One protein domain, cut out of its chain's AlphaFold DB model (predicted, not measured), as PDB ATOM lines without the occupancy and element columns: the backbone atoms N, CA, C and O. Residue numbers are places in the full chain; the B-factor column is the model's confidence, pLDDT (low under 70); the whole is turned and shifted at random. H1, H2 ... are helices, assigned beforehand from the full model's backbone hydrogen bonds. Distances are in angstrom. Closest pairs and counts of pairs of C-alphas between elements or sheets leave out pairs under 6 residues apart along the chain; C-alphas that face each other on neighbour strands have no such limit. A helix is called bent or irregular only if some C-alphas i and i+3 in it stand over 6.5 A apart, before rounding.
ATOM      1  N   ALA A   2     176.438 195.770 141.729       83.19
ATOM      2  CA  ALA A   2     177.112 197.028 142.050       83.19
ATOM      3  C   ALA A   2     176.793 197.521 143.471       83.19
ATOM      4  O   ALA A   2     177.714 197.840 144.208       83.19
ATOM      5  N   ASP A   3     175.540 197.429 143.922       85.50
ATOM      6  CA  ASP A   3     175.149 197.830 145.282       85.50
ATOM      7  C   ASP A   3     175.912 197.080 146.370       85.50
ATOM      8  O   ASP A   3     176.373 197.674 147.338       85.50
ATOM      9  N   ASN A   4     176.043 195.758 146.222       89.38
ATOM     10  CA  ASN A   4     176.727 194.922 147.207       89.38
ATOM     11  C   ASN A   4     178.226 195.216 147.206       89.38
ATOM     12  O   ASN A   4     178.830 195.301 148.272       89.38
ATOM     13  N   PHE A   5     178.805 195.425 146.021       92.62
ATOM     14  CA  PHE A   5     180.194 195.843 145.884       92.62
ATOM     15  C   PHE A   5     180.432 197.203 146.554       92.62
ATOM     16  O   PHE A   5     181.282 197.317 147.430       92.62
ATOM     17  N   LEU A   6     179.620 198.210 146.235       90.19
ATOM     18  CA  LEU A   6     179.741 199.558 146.786       90.19
ATOM     19  C   LEU A   6     179.495 199.596 148.300       90.19
ATOM     20  O   LEU A   6     180.214 200.292 149.017       90.19
ATOM     21  N   LYS A   7     178.543 198.806 148.813       88.94
ATOM     22  CA  LYS A   7     178.340 198.614 150.258       88.94
ATOM     23  C   LYS A   7     179.559 197.974 150.916       88.94
ATOM     24  O   LYS A   7     179.971 198.432 151.977       88.94
ATOM     25  N   SER A   8     180.162 196.966 150.285       90.56
ATOM     26  CA  SER A   8     181.389 196.330 150.777       90.56
ATOM     27  C   SER A   8     182.567 197.306 150.789       90.56
ATOM     28  O   SER A   8     183.308 197.358 151.768       90.56
ATOM     29  N   CYS A   9     182.720 198.123 149.743       84.56
ATOM     30  CA  CYS A   9     183.735 199.174 149.680       84.56
ATOM     31  C   CYS A   9     183.533 200.221 150.780       84.56
ATOM     32  O   CYS A   9     184.494 200.596 151.447       84.56
ATOM     33  N   ALA A  10     182.291 200.658 151.006       83.25
ATOM     34  CA  ALA A  10     181.966 201.602 152.069       83.25
ATOM     35  C   ALA A  10     182.258 201.007 153.457       83.25
ATOM     36  O   ALA A  10     182.913 201.649 154.273       83.25
ATOM     37  N   ALA A  11     181.853 199.756 153.701       86.38
ATOM     38  CA  ALA A  11     182.128 199.044 154.951       86.38
ATOM     39  C   ALA A  11     183.631 198.821 155.194       86.38
ATOM     40  O   ALA A  11     184.079 198.849 156.335       86.38
ATOM     41  N   SER A  12     184.410 198.644 154.124       84.06
ATOM     42  CA  SER A  12     185.867 198.459 154.184       84.06
ATOM     43  C   SER A  12     186.648 199.780 154.238       84.06
ATOM     44  O   SER A  12     187.876 199.759 154.234       84.06
ATOM     45  N   GLY A  13     185.967 200.932 154.258       82.00
ATOM     46  CA  GLY A  13     186.616 202.242 154.330       82.00
ATOM     47  C   GLY A  13     187.365 202.648 153.058       82.00
ATOM     48  O   GLY A  13     188.344 203.387 153.133       82.00
ATOM     49  N   VAL A  14     186.925 202.184 151.882       76.62
ATOM     50  CA  VAL A  14     187.500 202.604 150.594       76.62
ATOM     51  C   VAL A  14     187.194 204.084 150.365       76.62
ATOM     52  O   VAL A  14     186.032 204.461 150.188       76.62
ATOM     53  N   THR A  15     188.231 204.921 150.358       77.56
ATOM     54  CA  THR A  15     188.122 206.389 150.257       77.56
ATOM     55  C   THR A  15     188.875 206.988 149.072       77.56
ATOM     56  O   THR A  15     188.667 208.156 148.755       77.56
ATOM     57  N   ASN A  16     189.709 206.212 148.372       76.50
ATOM     58  CA  ASN A  16     190.484 206.699 147.229       76.50
ATOM     59  C   ASN A  16     190.531 205.704 146.057       76.50
ATOM     60  O   ASN A  16     190.149 204.537 146.178       76.50
ATOM     61  N   SER A  17     191.016 206.178 144.905       76.19
ATOM     62  CA  SER A  17     191.076 205.382 143.673       76.19
ATOM     63  C   SER A  17     192.003 204.176 143.767       76.19
ATOM     64  O   SER A  17     191.691 203.150 143.181       76.19
ATOM     65  N   GLN A  18     193.109 204.254 144.509       78.38
ATOM     66  CA  GLN A  18     194.016 203.112 144.658       78.38
ATOM     67  C   GLN A  18     193.326 201.962 145.403       78.38
ATOM     68  O   GLN A  18     193.346 200.820 144.954       78.38
ATOM     69  N   GLN A  19     192.627 202.275 146.493       73.56
ATOM     70  CA  GLN A  19     191.844 201.302 147.252       73.56
ATOM     71  C   GLN A  19     190.675 200.739 146.434       73.56
ATOM     72  O   GLN A  19     190.387 199.549 146.525       73.56
ATOM     73  N   MET A  20     190.019 201.563 145.609       84.50
ATOM     74  CA  MET A  20     188.974 201.094 144.693       84.50
ATOM     75  C   MET A  20     189.545 200.161 143.614       84.50
ATOM     76  O   MET A  20     188.969 199.115 143.335       84.50
ATOM     77  N   PHE A  21     190.705 200.498 143.048       80.88
ATOM     78  CA  PHE A  21     191.403 199.679 142.058       80.88
ATOM     79  C   PHE A  21     191.805 198.309 142.631       80.88
ATOM     80  O   PHE A  21     191.582 197.277 141.995       80.88
ATOM     81  N   ALA A  22     192.307 198.286 143.869       79.50
ATOM     82  CA  ALA A  22     192.579 197.054 144.603       79.50
ATOM     83  C   ALA A  22     191.293 196.260 144.898       79.50
ATOM     84  O   ALA A  22     191.254 195.052 144.669       79.50
ATOM     85  N   ALA A  23     190.213 196.925 145.325       84.44
ATOM     86  CA  ALA A  23     188.918 196.287 145.586       84.44
ATOM     87  C   ALA A  23     188.296 195.649 144.329       84.44
ATOM     88  O   ALA A  23     187.599 194.641 144.429       84.44
ATOM     89  N   LEU A  24     188.576 196.200 143.144       87.00
ATOM     90  CA  LEU A  24     188.176 195.630 141.854       87.00
ATOM     91  C   LEU A  24     189.029 194.422 141.428       87.00
ATOM     92  O   LEU A  24     188.700 193.774 140.431       87.00
ATOM     93  N   GLY A  25     190.102 194.105 142.163       83.50
ATOM     94  CA  GLY A  25     191.050 193.038 141.834       83.50
ATOM     95  C   GLY A  25     191.992 193.385 140.678       83.50
ATOM     96  O   GLY A  25     192.623 192.494 140.107       83.50
ATOM     97  N   LEU A  26     192.094 194.666 140.308       80.25
ATOM     98  CA  LEU A  26     192.822 195.083 139.110       80.25
ATOM     99  C   LEU A  26     194.345 195.055 139.281       80.25
ATOM    100  O   LEU A  26     195.052 194.906 138.290       80.25
ATOM    101  N   GLU A  27     194.869 195.126 140.509       79.12
ATOM    102  CA  GLU A  27     196.312 194.968 140.758       79.12
ATOM    103  C   GLU A  27     196.789 193.558 140.390       79.12
ATOM    104  O   GLU A  27     197.751 193.398 139.637       79.12
ATOM    105  N   THR A  28     196.078 192.530 140.864       79.69
ATOM    106  CA  THR A  28     196.391 191.123 140.574       79.69
ATOM    107  C   THR A  28     196.159 190.792 139.105       79.69
ATOM    108  O   THR A  28     196.984 190.114 138.489       79.69
ATOM    109  N   PHE A  29     195.074 191.312 138.521       80.50
ATOM    110  CA  PHE A  29     194.805 191.168 137.094       80.50
ATOM    111  C   PHE A  29     195.945 191.763 136.257       80.50
ATOM    112  O   PHE A  29     196.520 191.069 135.421       80.50
ATOM    113  N   LYS A  30     196.343 193.008 136.547       79.69
ATOM    114  CA  LYS A  30     197.402 193.712 135.818       79.69
ATOM    115  C   LYS A  30     198.758 193.025 135.928       79.69
ATOM    116  O   LYS A  30     199.488 192.954 134.943       79.69
ATOM    117  N   ALA A  31     199.090 192.502 137.106       75.31
ATOM    118  CA  ALA A  31     200.328 191.759 137.311       75.31
ATOM    119  C   ALA A  31     200.387 190.455 136.492       75.31
ATOM    120  O   ALA A  31     201.472 190.023 136.118       75.31
ATOM    121  N   THR A  32     199.232 189.842 136.213       80.62
ATOM    122  CA  THR A  32     199.145 188.525 135.561       80.62
ATOM    123  C   THR A  32     198.959 188.632 134.048       80.62
ATOM    124  O   THR A  32     199.577 187.882 133.297       80.62
ATOM    125  N   PHE A  33     198.117 189.564 133.602       77.56
ATOM    126  CA  PHE A  33     197.629 189.644 132.221       77.56
ATOM    127  C   PHE A  33     198.036 190.936 131.499       77.56
ATOM    128  O   PHE A  33     197.787 191.079 130.305       77.56
ATOM    129  N   GLY A  34     198.675 191.879 132.199       70.62
ATOM    130  CA  GLY A  34     199.025 193.190 131.655       70.62
ATOM    131  C   GLY A  34     197.929 194.244 131.840       70.62
ATOM    132  O   GLY A  34     196.924 194.028 132.514       70.62
ATOM    133  N   ASP A  35     198.160 195.433 131.286       72.06
ATOM    134  CA  ASP A  35     197.296 196.607 131.463       72.06
ATOM    135  C   ASP A  35     196.533 196.963 130.176       72.06
ATOM    136  O   ASP A  35     196.927 196.585 129.072       72.06
ATOM    137  N   GLY A  36     195.472 197.756 130.319       68.06
ATOM    138  CA  GLY A  36     194.705 198.325 129.216       68.06
ATOM    139  C   GLY A  36     193.526 197.473 128.737       68.06
ATOM    140  O   GLY A  36     193.305 196.336 129.154       68.06
ATOM    141  N   GLN A  37     192.745 198.057 127.825       68.12
ATOM    142  CA  GLN A  37     191.471 197.500 127.355       68.12
ATOM    143  C   GLN A  37     191.630 196.173 126.602       68.12
ATOM    144  O   GLN A  37     190.788 195.289 126.736       68.12
ATOM    145  N   ASN A  38     192.731 195.992 125.863       69.25
ATOM    146  CA  ASN A  38     193.002 194.740 125.151       69.25
ATOM    147  C   ASN A  38     193.166 193.561 126.119       69.25
ATOM    148  O   ASN A  38     192.528 192.531 125.916       69.25
ATOM    149  N   ALA A  39     193.929 193.738 127.204       70.00
ATOM    150  CA  ALA A  39     194.094 192.712 128.232       70.00
ATOM    151  C   ALA A  39     192.757 192.394 128.920       70.00
ATOM    152  O   ALA A  39     192.409 191.228 129.101       70.00
ATOM    153  N   MET A  40     191.961 193.424 129.236       78.19
ATOM    154  CA  MET A  40     190.622 193.256 129.818       78.19
ATOM    155  C   MET A  40     189.648 192.521 128.888       78.19
ATOM    156  O   MET A  40     188.813 191.757 129.361       78.19
ATOM    157  N   ARG A  41     189.757 192.719 127.572       77.81
ATOM    158  CA  ARG A  41     188.953 192.018 126.564       77.81
ATOM    159  C   ARG A  41     189.380 190.557 126.411       77.81
ATOM    160  O   ARG A  41     188.540 189.662 126.429       77.81
ATOM    161  N   GLU A  42     190.678 190.317 126.251       80.88
ATOM    162  CA  GLU A  42     191.244 188.983 126.002       80.88
ATOM    163  C   GLU A  42     191.118 188.062 127.218       80.88
ATOM    164  O   GLU A  42     190.874 186.864 127.071       80.88
ATOM    165  N   HIS A  43     191.194 188.633 128.420       89.62
ATOM    166  CA  HIS A  43     191.068 187.915 129.686       89.62
ATOM    167  C   HIS A  43     189.802 188.307 130.459       89.62
ATOM    168  O   HIS A  43     189.787 188.264 131.687       89.62
ATOM    169  N   TYR A  44     188.724 188.661 129.751       83.44
ATOM    170  CA  TYR A  44     187.462 189.118 130.347       83.44
ATOM    171  C   TYR A  44     186.924 188.169 131.426       83.44
ATOM    172  O   TYR A  44     186.542 188.604 132.509       83.44
ATOM    173  N   ASP A  45     186.977 186.861 131.171       91.50
ATOM    174  CA  ASP A  45     186.476 185.840 132.100       91.50
ATOM    175  C   ASP A  45     187.323 185.734 133.395       91.50
ATOM    176  O   ASP A  45     186.893 185.106 134.361       91.50
ATOM    177  N   GLN A  46     188.511 186.357 133.438       91.12
ATOM    178  CA  GLN A  46     189.396 186.441 134.612       91.12
ATOM    179  C   GLN A  46     189.208 187.736 135.418       91.12
ATOM    180  O   GLN A  46     189.806 187.897 136.484       91.12
ATOM    181  N   LEU A  47     188.398 188.679 134.926       85.62
ATOM    182  CA  LEU A  47     188.071 189.896 135.659       85.62
ATOM    183  C   LEU A  47     187.155 189.593 136.840       85.62
ATOM    184  O   LEU A  47     186.383 188.630 136.823       85.62
ATOM    185  N   SER A  48     187.186 190.460 137.853       86.50
ATOM    186  CA  SER A  48     186.232 190.358 138.950       86.50
ATOM    187  C   SER A  48     184.795 190.475 138.423       86.50
ATOM    188  O   SER A  48     184.549 191.167 137.432       86.50
ATOM    189  N   PRO A  49     183.810 189.847 139.084       87.94
ATOM    190  CA  PRO A  49     182.438 189.853 138.590       87.94
ATOM    191  C   PRO A  49     181.873 191.276 138.380       87.94
ATOM    192  O   PRO A  49     181.115 191.522 137.445       87.94
ATOM    193  N   ILE A  50     182.269 192.235 139.225       89.75
ATOM    194  CA  ILE A  50     181.868 193.640 139.075       89.75
ATOM    195  C   ILE A  50     182.514 194.296 137.847       89.75
ATOM    196  O   ILE A  50     181.851 195.065 137.162       89.75
ATOM    197  N   MET A  51     183.766 193.956 137.532       87.94
ATOM    198  CA  MET A  51     184.457 194.431 136.333       87.94
ATOM    199  C   MET A  51     183.854 193.837 135.063       87.94
ATOM    200  O   MET A  51     183.683 194.564 134.093       87.94
ATOM    201  N   GLN A  52     183.464 192.559 135.083       87.19
ATOM    202  CA  GLN A  52     182.734 191.944 133.971       87.19
ATOM    203  C   GLN A  52     181.412 192.679 133.718       87.19
ATOM    204  O   GLN A  52     181.111 193.032 132.583       87.19
ATOM    205  N   ALA A  53     180.649 192.992 134.769       84.75
ATOM    206  CA  ALA A  53     179.423 193.778 134.630       84.75
ATOM    207  C   ALA A  53     179.678 195.215 134.142       84.75
ATOM    208  O   ALA A  53     178.823 195.800 133.484       84.75
ATOM    209  N   ALA A  54     180.835 195.785 134.479       81.56
ATOM    210  CA  ALA A  54     181.158 197.171 134.184       81.56
ATOM    211  C   ALA A  54     181.768 197.404 132.802       81.56
ATOM    212  O   ALA A  54     181.838 198.561 132.393       81.56
ATOM    213  N   ILE A  55     182.202 196.363 132.082       80.00
ATOM    214  CA  ILE A  55     182.820 196.509 130.760       80.00
ATOM    215  C   ILE A  55     182.183 195.589 129.713       80.00
ATOM    216  O   ILE A  55     181.696 194.499 130.007       80.00
ATOM    217  N   LEU A  56     182.231 196.008 128.453       69.69
ATOM    218  CA  LEU A  56     181.763 195.233 127.314       69.69
ATOM    219  C   LEU A  56     182.804 194.181 126.934       69.69
ATOM    220  O   LEU A  56     183.930 194.517 126.573       69.69
ATOM    221  N   ARG A  57     182.417 192.900 126.920       73.56
ATOM    222  CA  ARG A  57     183.308 191.792 126.525       73.56
ATOM    223  C   ARG A  57     183.924 191.969 125.134       73.56
ATOM    224  O   ARG A  57     185.004 191.458 124.876       73.56
ATOM    225  N   THR A  58     183.233 192.650 124.223       62.12
ATOM    226  CA  THR A  58     183.654 192.816 122.825       62.12
ATOM    227  C   THR A  58     184.729 193.884 122.638       62.12
ATOM    228  O   THR A  58     185.573 193.736 121.755       62.12
ATOM    229  N   SER A  59     184.729 194.941 123.453       65.19
ATOM    230  CA  SER A  59     185.643 196.077 123.287       65.19
ATOM    231  C   SER A  59     186.544 196.348 124.491       65.19
ATOM    232  O   SER A  59     187.599 196.948 124.325       65.19
ATOM    233  N   GLY A  60     186.177 195.876 125.682       62.34
ATOM    234  CA  GLY A  60     186.827 196.253 126.938       62.34
ATOM    235  C   GLY A  60     186.457 197.664 127.414       62.34
ATOM    236  O   GLY A  60     187.024 198.137 128.398       62.34
ATOM    237  N   ASP A  61     185.519 198.337 126.739       70.75
ATOM    238  CA  ASP A  61     185.027 199.657 127.140       70.75
ATOM    239  C   ASP A  61     184.011 199.560 128.279       70.75
ATOM    240  O   ASP A  61     183.320 198.547 128.393       70.75
ATOM    241  N   PRO A  62     183.843 200.620 129.086       74.50
ATOM    242  CA  PRO A  62     182.790 200.680 130.091       74.50
ATOM    243  C   PRO A  62     181.382 200.473 129.499       74.50
ATOM    244  O   PRO A  62     181.034 201.098 128.497       74.50
ATOM    245  N   SER A  63     180.554 199.638 130.134       80.62
ATOM    246  CA  SER A  63     179.151 199.423 129.745       80.62
ATOM    247  C   SER A  63     178.313 200.671 130.059       80.62
ATOM    248  O   SER A  63     178.251 201.080 131.225       80.62
ATOM    249  N   PRO A  64     177.632 201.269 129.061       75.50
ATOM    250  CA  PRO A  64     176.737 202.403 129.283       75.50
ATOM    251  C   PRO A  64     175.626 202.097 130.293       75.50
ATOM    252  O   PRO A  64     175.320 202.932 131.139       75.50
ATOM    253  N   GLU A  65     175.066 200.886 130.253       76.31
ATOM    254  CA  GLU A  65     173.987 200.445 131.140       76.31
ATOM    255  C   GLU A  65     174.458 200.359 132.593       76.31
ATOM    256  O   GLU A  65     173.753 200.769 133.517       76.31
ATOM    257  N   PHE A  66     175.675 199.857 132.808       83.19
ATOM    258  CA  PHE A  66     176.275 199.807 134.135       83.19
ATOM    259  C   PHE A  66     176.541 201.210 134.691       83.19
ATOM    260  O   PHE A  66     176.281 201.476 135.866       83.19
ATOM    261  N   ILE A  67     177.049 202.115 133.850       80.88
ATOM    262  CA  ILE A  67     177.322 203.505 134.228       80.88
ATOM    263  C   ILE A  67     176.029 204.217 134.623       80.88
ATOM    264  O   ILE A  67     175.973 204.811 135.700       80.88
ATOM    265  N   ASP A  68     175.000 204.129 133.777       78.81
ATOM    266  CA  ASP A  68     173.686 204.735 134.015       78.81
ATOM    267  C   ASP A  68     173.058 204.208 135.312       78.81
ATOM    268  O   ASP A  68     172.564 204.979 136.136       78.81
ATOM    269  N   TYR A  69     173.170 202.898 135.556       85.00
ATOM    270  CA  TYR A  69     172.714 202.289 136.800       85.00
ATOM    271  C   TYR A  69     173.411 202.880 138.033       85.00
ATOM    272  O   TYR A  69     172.741 203.327 138.965       85.00
ATOM    273  N   VAL A  70     174.750 202.888 138.062       84.19
ATOM    274  CA  VAL A  70     175.518 203.393 139.216       84.19
ATOM    275  C   VAL A  70     175.214 204.872 139.459       84.19
ATOM    276  O   VAL A  70     175.109 205.299 140.612       84.19
ATOM    277  N   TRP A  71     175.033 205.634 138.382       81.88
ATOM    278  CA  TRP A  71     174.672 207.042 138.430       81.88
ATOM    279  C   TRP A  71     173.314 207.263 139.108       81.88
ATOM    280  O   TRP A  71     173.242 207.876 140.180       81.88
ATOM    281  N   LYS A  72     172.251 206.680 138.550       79.06
ATOM    282  CA  LYS A  72     170.884 206.833 139.061       79.06
ATOM    283  C   LYS A  72     170.737 206.273 140.472       79.06
ATOM    284  O   LYS A  72     170.183 206.922 141.358       79.06
ATOM    285  N   ALA A  73     171.261 205.074 140.722       80.56
ATOM    286  CA  ALA A  73     171.049 204.376 141.988       80.56
ATOM    287  C   ALA A  73     171.842 204.973 143.161       80.56
ATOM    288  O   ALA A  73     171.399 204.875 144.309       80.56
ATOM    289  N   HIS A  74     173.010 205.577 142.910       82.00
ATOM    290  CA  HIS A  74     173.928 205.950 143.991       82.00
ATOM    291  C   HIS A  74     174.451 207.385 143.966       82.00
ATOM    292  O   HIS A  74     175.064 207.799 144.951       82.00
ATOM    293  N   ILE A  75     174.245 208.143 142.889       77.31
ATOM    294  CA  ILE A  75     174.739 209.522 142.789       77.31
ATOM    295  C   ILE A  75     173.585 210.522 142.802       77.31
ATOM    296  O   ILE A  75     173.651 211.490 143.571       77.31
ATOM    297  N   GLU A  76     172.548 210.285 141.999       74.94
ATOM    298  CA  GLU A  76     171.345 211.129 141.957       74.94
ATOM    299  C   GLU A  76     170.480 210.939 143.196       74.94
ATOM    300  O   GLU A  76     170.040 211.910 143.812       74.94
ATOM    301  N   ASN A  77     170.307 209.689 143.619       69.88
ATOM    302  CA  ASN A  77     169.588 209.379 144.842       69.88
ATOM    303  C   ASN A  77     170.489 209.546 146.079       69.88
ATOM    304  O   ASN A  77     171.676 209.194 146.026       69.88
ATOM    305  N   PRO A  78     169.956 210.036 147.218       67.94
ATOM    306  CA  PRO A  78     170.682 210.088 148.483       67.94
ATOM    307  C   PRO A  78     171.127 208.682 148.905       67.94
ATOM    308  O   PRO A  78     170.363 207.896 149.459       67.94
ATOM    309  N   SER A  79     172.383 208.358 148.619       76.62
ATOM    310  CA  SER A  79     172.980 207.056 148.887       76.62
ATOM    311  C   SER A  79     174.182 207.224 149.800       76.62
ATOM    312  O   SER A  79     175.080 208.025 149.534       76.62
ATOM    313  N   ALA A  80     174.252 206.400 150.847       77.62
ATOM    314  CA  ALA A  80     175.428 206.325 151.712       77.62
ATOM    315  C   ALA A  80     176.681 205.812 150.969       77.62
ATOM    316  O   ALA A  80     177.787 205.924 151.484       77.62
ATOM    317  N   GLN A  81     176.522 205.261 149.759       85.00
ATOM    318  CA  GLN A  81     177.607 204.754 148.915       85.00
ATOM    319  C   GLN A  81     178.056 205.746 147.826       85.00
ATOM    320  O   GLN A  81     178.848 205.380 146.956       85.00
ATOM    321  N   LYS A  82     177.566 206.994 147.839       83.06
ATOM    322  CA  LYS A  82     177.844 207.992 146.790       83.06
ATOM    323  C   LYS A  82     179.339 208.213 146.540       83.06
ATOM    324  O   LYS A  82     179.772 208.255 145.391       83.06
ATOM    325  N   SER A  83     180.145 208.289 147.598       80.00
ATOM    326  CA  SER A  83     181.598 208.467 147.479       80.00
ATOM    327  C   SER A  83     182.268 207.287 146.770       80.00
ATOM    328  O   SER A  83     183.096 207.482 145.884       80.00
ATOM    329  N   GLN A  84     181.873 206.056 147.100       86.94
ATOM    330  CA  GLN A  84     182.388 204.849 146.453       86.94
ATOM    331  C   GLN A  84     181.903 204.737 145.003       86.94
ATOM    332  O   GLN A  84     182.677 204.339 144.138       86.94
ATOM    333  N   ALA A  85     180.665 205.143 144.706       84.38
ATOM    334  CA  ALA A  85     180.146 205.179 143.340       84.38
ATOM    335  C   ALA A  85     180.953 206.142 142.451       84.38
ATOM    336  O   ALA A  85     181.350 205.780 141.346       84.38
ATOM    337  N   LEU A  86     181.286 207.334 142.958       81.69
ATOM    338  CA  LEU A  86     182.126 208.301 142.242       81.69
ATOM    339  C   LEU A  86     183.546 207.776 141.993       81.69
ATOM    340  O   LEU A  86     184.090 207.961 140.904       81.69
ATOM    341  N   LEU A  87     184.148 207.100 142.976       80.69
ATOM    342  CA  LEU A  87     185.454 206.458 142.806       80.69
ATOM    343  C   LEU A  87     185.413 205.376 141.724       80.69
ATOM    344  O   LEU A  87     186.302 205.331 140.879       80.69
ATOM    345  N   LEU A  88     184.370 204.547 141.724       84.62
ATOM    346  CA  LEU A  88     184.183 203.489 140.738       84.62
ATOM    347  C   LEU A  88     184.095 204.056 139.312       84.62
ATOM    348  O   LEU A  88     184.826 203.608 138.433       84.62
ATOM    349  N   LEU A  89     183.277 205.088 139.084       82.75
ATOM    350  CA  LEU A  89     183.148 205.712 137.757       82.75
ATOM    351  C   LEU A  89     184.442 206.402 137.296       82.75
ATOM    352  O   LEU A  89     184.765 206.384 136.107       82.75
ATOM    353  N   ARG A  90     185.229 206.955 138.228       76.00
ATOM    354  CA  ARG A  90     186.550 207.520 137.916       76.00
ATOM    355  C   ARG A  90     187.551 206.462 137.456       76.00
ATOM    356  O   ARG A  90     188.338 206.756 136.560       76.00
ATOM    357  N   ILE A  91     187.523 205.249 138.019       80.12
ATOM    358  CA  ILE A  91     188.374 204.140 137.545       80.12
ATOM    359  C   ILE A  91     188.081 203.809 136.077       80.12
ATOM    360  O   ILE A  91     189.004 203.515 135.323       80.12
ATOM    361  N   PHE A  92     186.832 203.960 135.640       75.00
ATOM    362  CA  PHE A  92     186.430 203.771 134.244       75.00
ATOM    363  C   PHE A  92     186.717 204.974 133.331       75.00
ATOM    364  O   PHE A  92     186.227 205.029 132.205       75.00
ATOM    365  N   GLY A  93     187.503 205.953 133.792       69.00
ATOM    366  CA  GLY A  93     187.889 207.113 132.989       69.00
ATOM    367  C   GLY A  93     186.745 208.093 132.721       69.00
ATOM    368  O   GLY A  93     186.851 208.937 131.828       69.00
ATOM    369  N   ILE A  94     185.646 208.012 133.478       66.88
ATOM    370  CA  ILE A  94     184.515 208.927 133.323       66.88
ATOM    371  C   ILE A  94     184.804 210.189 134.134       66.88
ATOM    372  O   ILE A  94     184.844 210.176 135.365       66.88
ATOM    373  N   SER A  95     185.067 211.287 133.423       55.62
ATOM    374  CA  SER A  95     185.372 212.582 134.032       55.62
ATOM    375  C   SER A  95     184.137 213.195 134.688       55.62
ATOM    376  O   SER A  95     183.026 213.000 134.212       55.62
ATOM    377  N   GLU A  96     184.314 214.021 135.723       51.44
ATOM    378  CA  GLU A  96     183.196 214.746 136.348       51.44
ATOM    379  C   GLU A  96     182.396 215.616 135.371       51.44
ATOM    380  O   GLU A  96     181.196 215.775 135.551       51.44
ATOM    381  N   ALA A  97     183.028 216.148 134.324       43.81
ATOM    382  CA  ALA A  97     182.333 216.895 133.277       43.81
ATOM    383  C   ALA A  97     181.438 215.981 132.424       43.81
ATOM    384  O   ALA A  97     180.293 216.321 132.137       43.81
ATOM    385  N   LYS A  98     181.928 214.782 132.084       49.59
ATOM    386  CA  LYS A  98     181.137 213.755 131.395       49.59
ATOM    387  C   LYS A  98     180.021 213.221 132.305       49.59
ATOM    388  O   LYS A  98     178.918 213.001 131.830       49.59
ATOM    389  N   LEU A  99     180.288 213.117 133.608       50.00
ATOM    390  CA  LEU A  99     179.329 212.744 134.651       50.00
ATOM    391  C   LEU A  99     178.236 213.813 134.871       50.00
ATOM    392  O   LEU A  99     177.080 213.451 135.032       50.00
ATOM    393  N   ARG A 100     178.555 215.116 134.821       47.19
ATOM    394  CA  ARG A 100     177.560 216.210 134.911       47.19
ATOM    395  C   ARG A 100     176.675 216.305 133.669       47.19
ATOM    396  O   ARG A 100     175.470 216.458 133.810       47.19
ATOM    397  N   ASN A 101     177.239 216.125 132.475       44.94
ATOM    398  CA  ASN A 101     176.460 216.123 131.229       44.94
ATOM    399  C   ASN A 101     175.508 214.909 131.123       44.94
ATOM    400  O   ASN A 101     174.460 215.001 130.489       44.94
ATOM    401  N   LEU A 102     175.853 213.784 131.766       41.19
ATOM    402  CA  LEU A 102     174.975 212.614 131.935       41.19
ATOM    403  C   LEU A 102     173.840 212.855 132.959       41.19
ATOM    404  O   LEU A 102     172.778 212.253 132.844       41.19
ATOM    405  N   ALA A 103     174.043 213.761 133.921       38.31
ATOM    406  CA  ALA A 103     173.048 214.166 134.924       38.31
ATOM    407  C   ALA A 103     172.034 215.191 134.387       38.31
ATOM    408  O   ALA A 103     170.846 215.145 134.690       38.31
ATOM    409  N   GLU A 104     172.502 216.134 133.568       35.97
ATOM    410  CA  GLU A 104     171.651 217.170 132.963       35.97
ATOM    411  C   GLU A 104     170.720 216.607 131.876       35.97
ATOM    412  O   GLU A 104     169.769 217.267 131.477       35.97
ATOM    413  N   THR A 105     170.945 215.368 131.432       36.06
ATOM    414  CA  THR A 105     170.074 214.650 130.489       36.06
ATOM    415  C   THR A 105     168.975 213.823 131.168       36.06
ATOM    416  O   THR A 105     168.181 213.189 130.478       36.06
ATOM    417  N   THR A 106     168.887 213.832 132.504       36.03
ATOM    418  CA  THR A 106     167.910 213.038 133.280       36.03
ATOM    419  C   THR A 106     167.063 213.848 134.267       36.03
ATOM    420  O   THR A 106     166.164 213.288 134.895       36.03
ATOM    421  N   GLN A 107     167.254 215.168 134.360       30.45
ATOM    422  CA  GLN A 107     166.395 216.055 135.151       30.45
ATOM    423  C   GLN A 107     165.331 216.749 134.294       30.45
ATOM    424  O   GLN A 107     165.427 217.936 134.016       30.45
TER     425      GLN A 107
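AT A GLANCE: This is residues 2 to 107 of the 384 residues of an uncharacterized protein of Novipirellula aureliae (UniProt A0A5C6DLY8). A helical hairpin, H6 and H7, makes the body at one end of the domain, with H1 and H2 both packed crosswise on H7 and the short H8 beside the hairpin. The short helices H3 and H4 make a looser opposite end, from which the chain folds back through H5 to the hairpin. The printed part has 106 residues with eight named helices, H1 to H8 in order along the chain, and no named strand; the class is all helix. It is compact, with a radius of gyration of the C-alphas of 13.5 A, and spans 41 by 29 by 20 A.

HOW THE PARTS SIT: H1, residues 2 to 11, touches H7, residues 82 to 91, at Leu 6 and Gln 84, whose C-alphas are the closest at 5.9 A. They run opposite ways at a steep tilt of 68 degrees, only just short of perpendicular. H2, residues 17 to 23, touches H7 about perpendicular, at 88 degrees; the closest C-alphas, of Ser 17 and Leu 87, are 5.8 A apart. H3, residues 26 to 33, and H4, residues 37 to 42, are close but not clearly touching; their closest C-alphas, of Phe 33 and Ala 39, are 6.1 A apart. H5, residues 49 to 54, is apart from H4. H5 and H6, residues 64 to 76, only just touch, with 3 pairs of C-alphas within 8 A, the closest being Ala 54 and Phe 66 at 5.5 A; H6 does this with residues 66 to 67 alone. H6 and H7 form a hairpin, opposite ways at a shallow tilt of 29 degrees, with the C-alphas of His 74 and Lys 82 closest at 5.2 A. H7 is the hub, touching H1, H2 and H6. H8, residues 96 to 103, and H7 are near each other, with 6 pairs of C-alphas within 10 A. Every O i to N i+4 pair is within hydrogen-bond range in H1, H2, H3, H4, H5, H7 and H8; in H6 it is 8 of 9.

IN THESE COORDINATES: H1 begins at C-alpha 2, (177.112, 197.028, 142.050), and is 14.0 A long. H2, H3, H4 and H5 follow as shorter helices. H6, 16.3 A, is only just irregular: C-alphas 73 and 76 are 6.8 A apart. H7 is 14.5 A long, and H8, 10.3 A, ends at C-alpha 103, (173.048, 214.166, 134.924).

THE WHOLE: The C-alphas farthest apart, of Thr 32 and Gln 107, are 42.8 A apart. The printed part has no cut, and no link is long. The mean pLDDT of the printed part is 75.3; it is under 70 at 24 residues, among them 93 to 107, and averages 46 in H8.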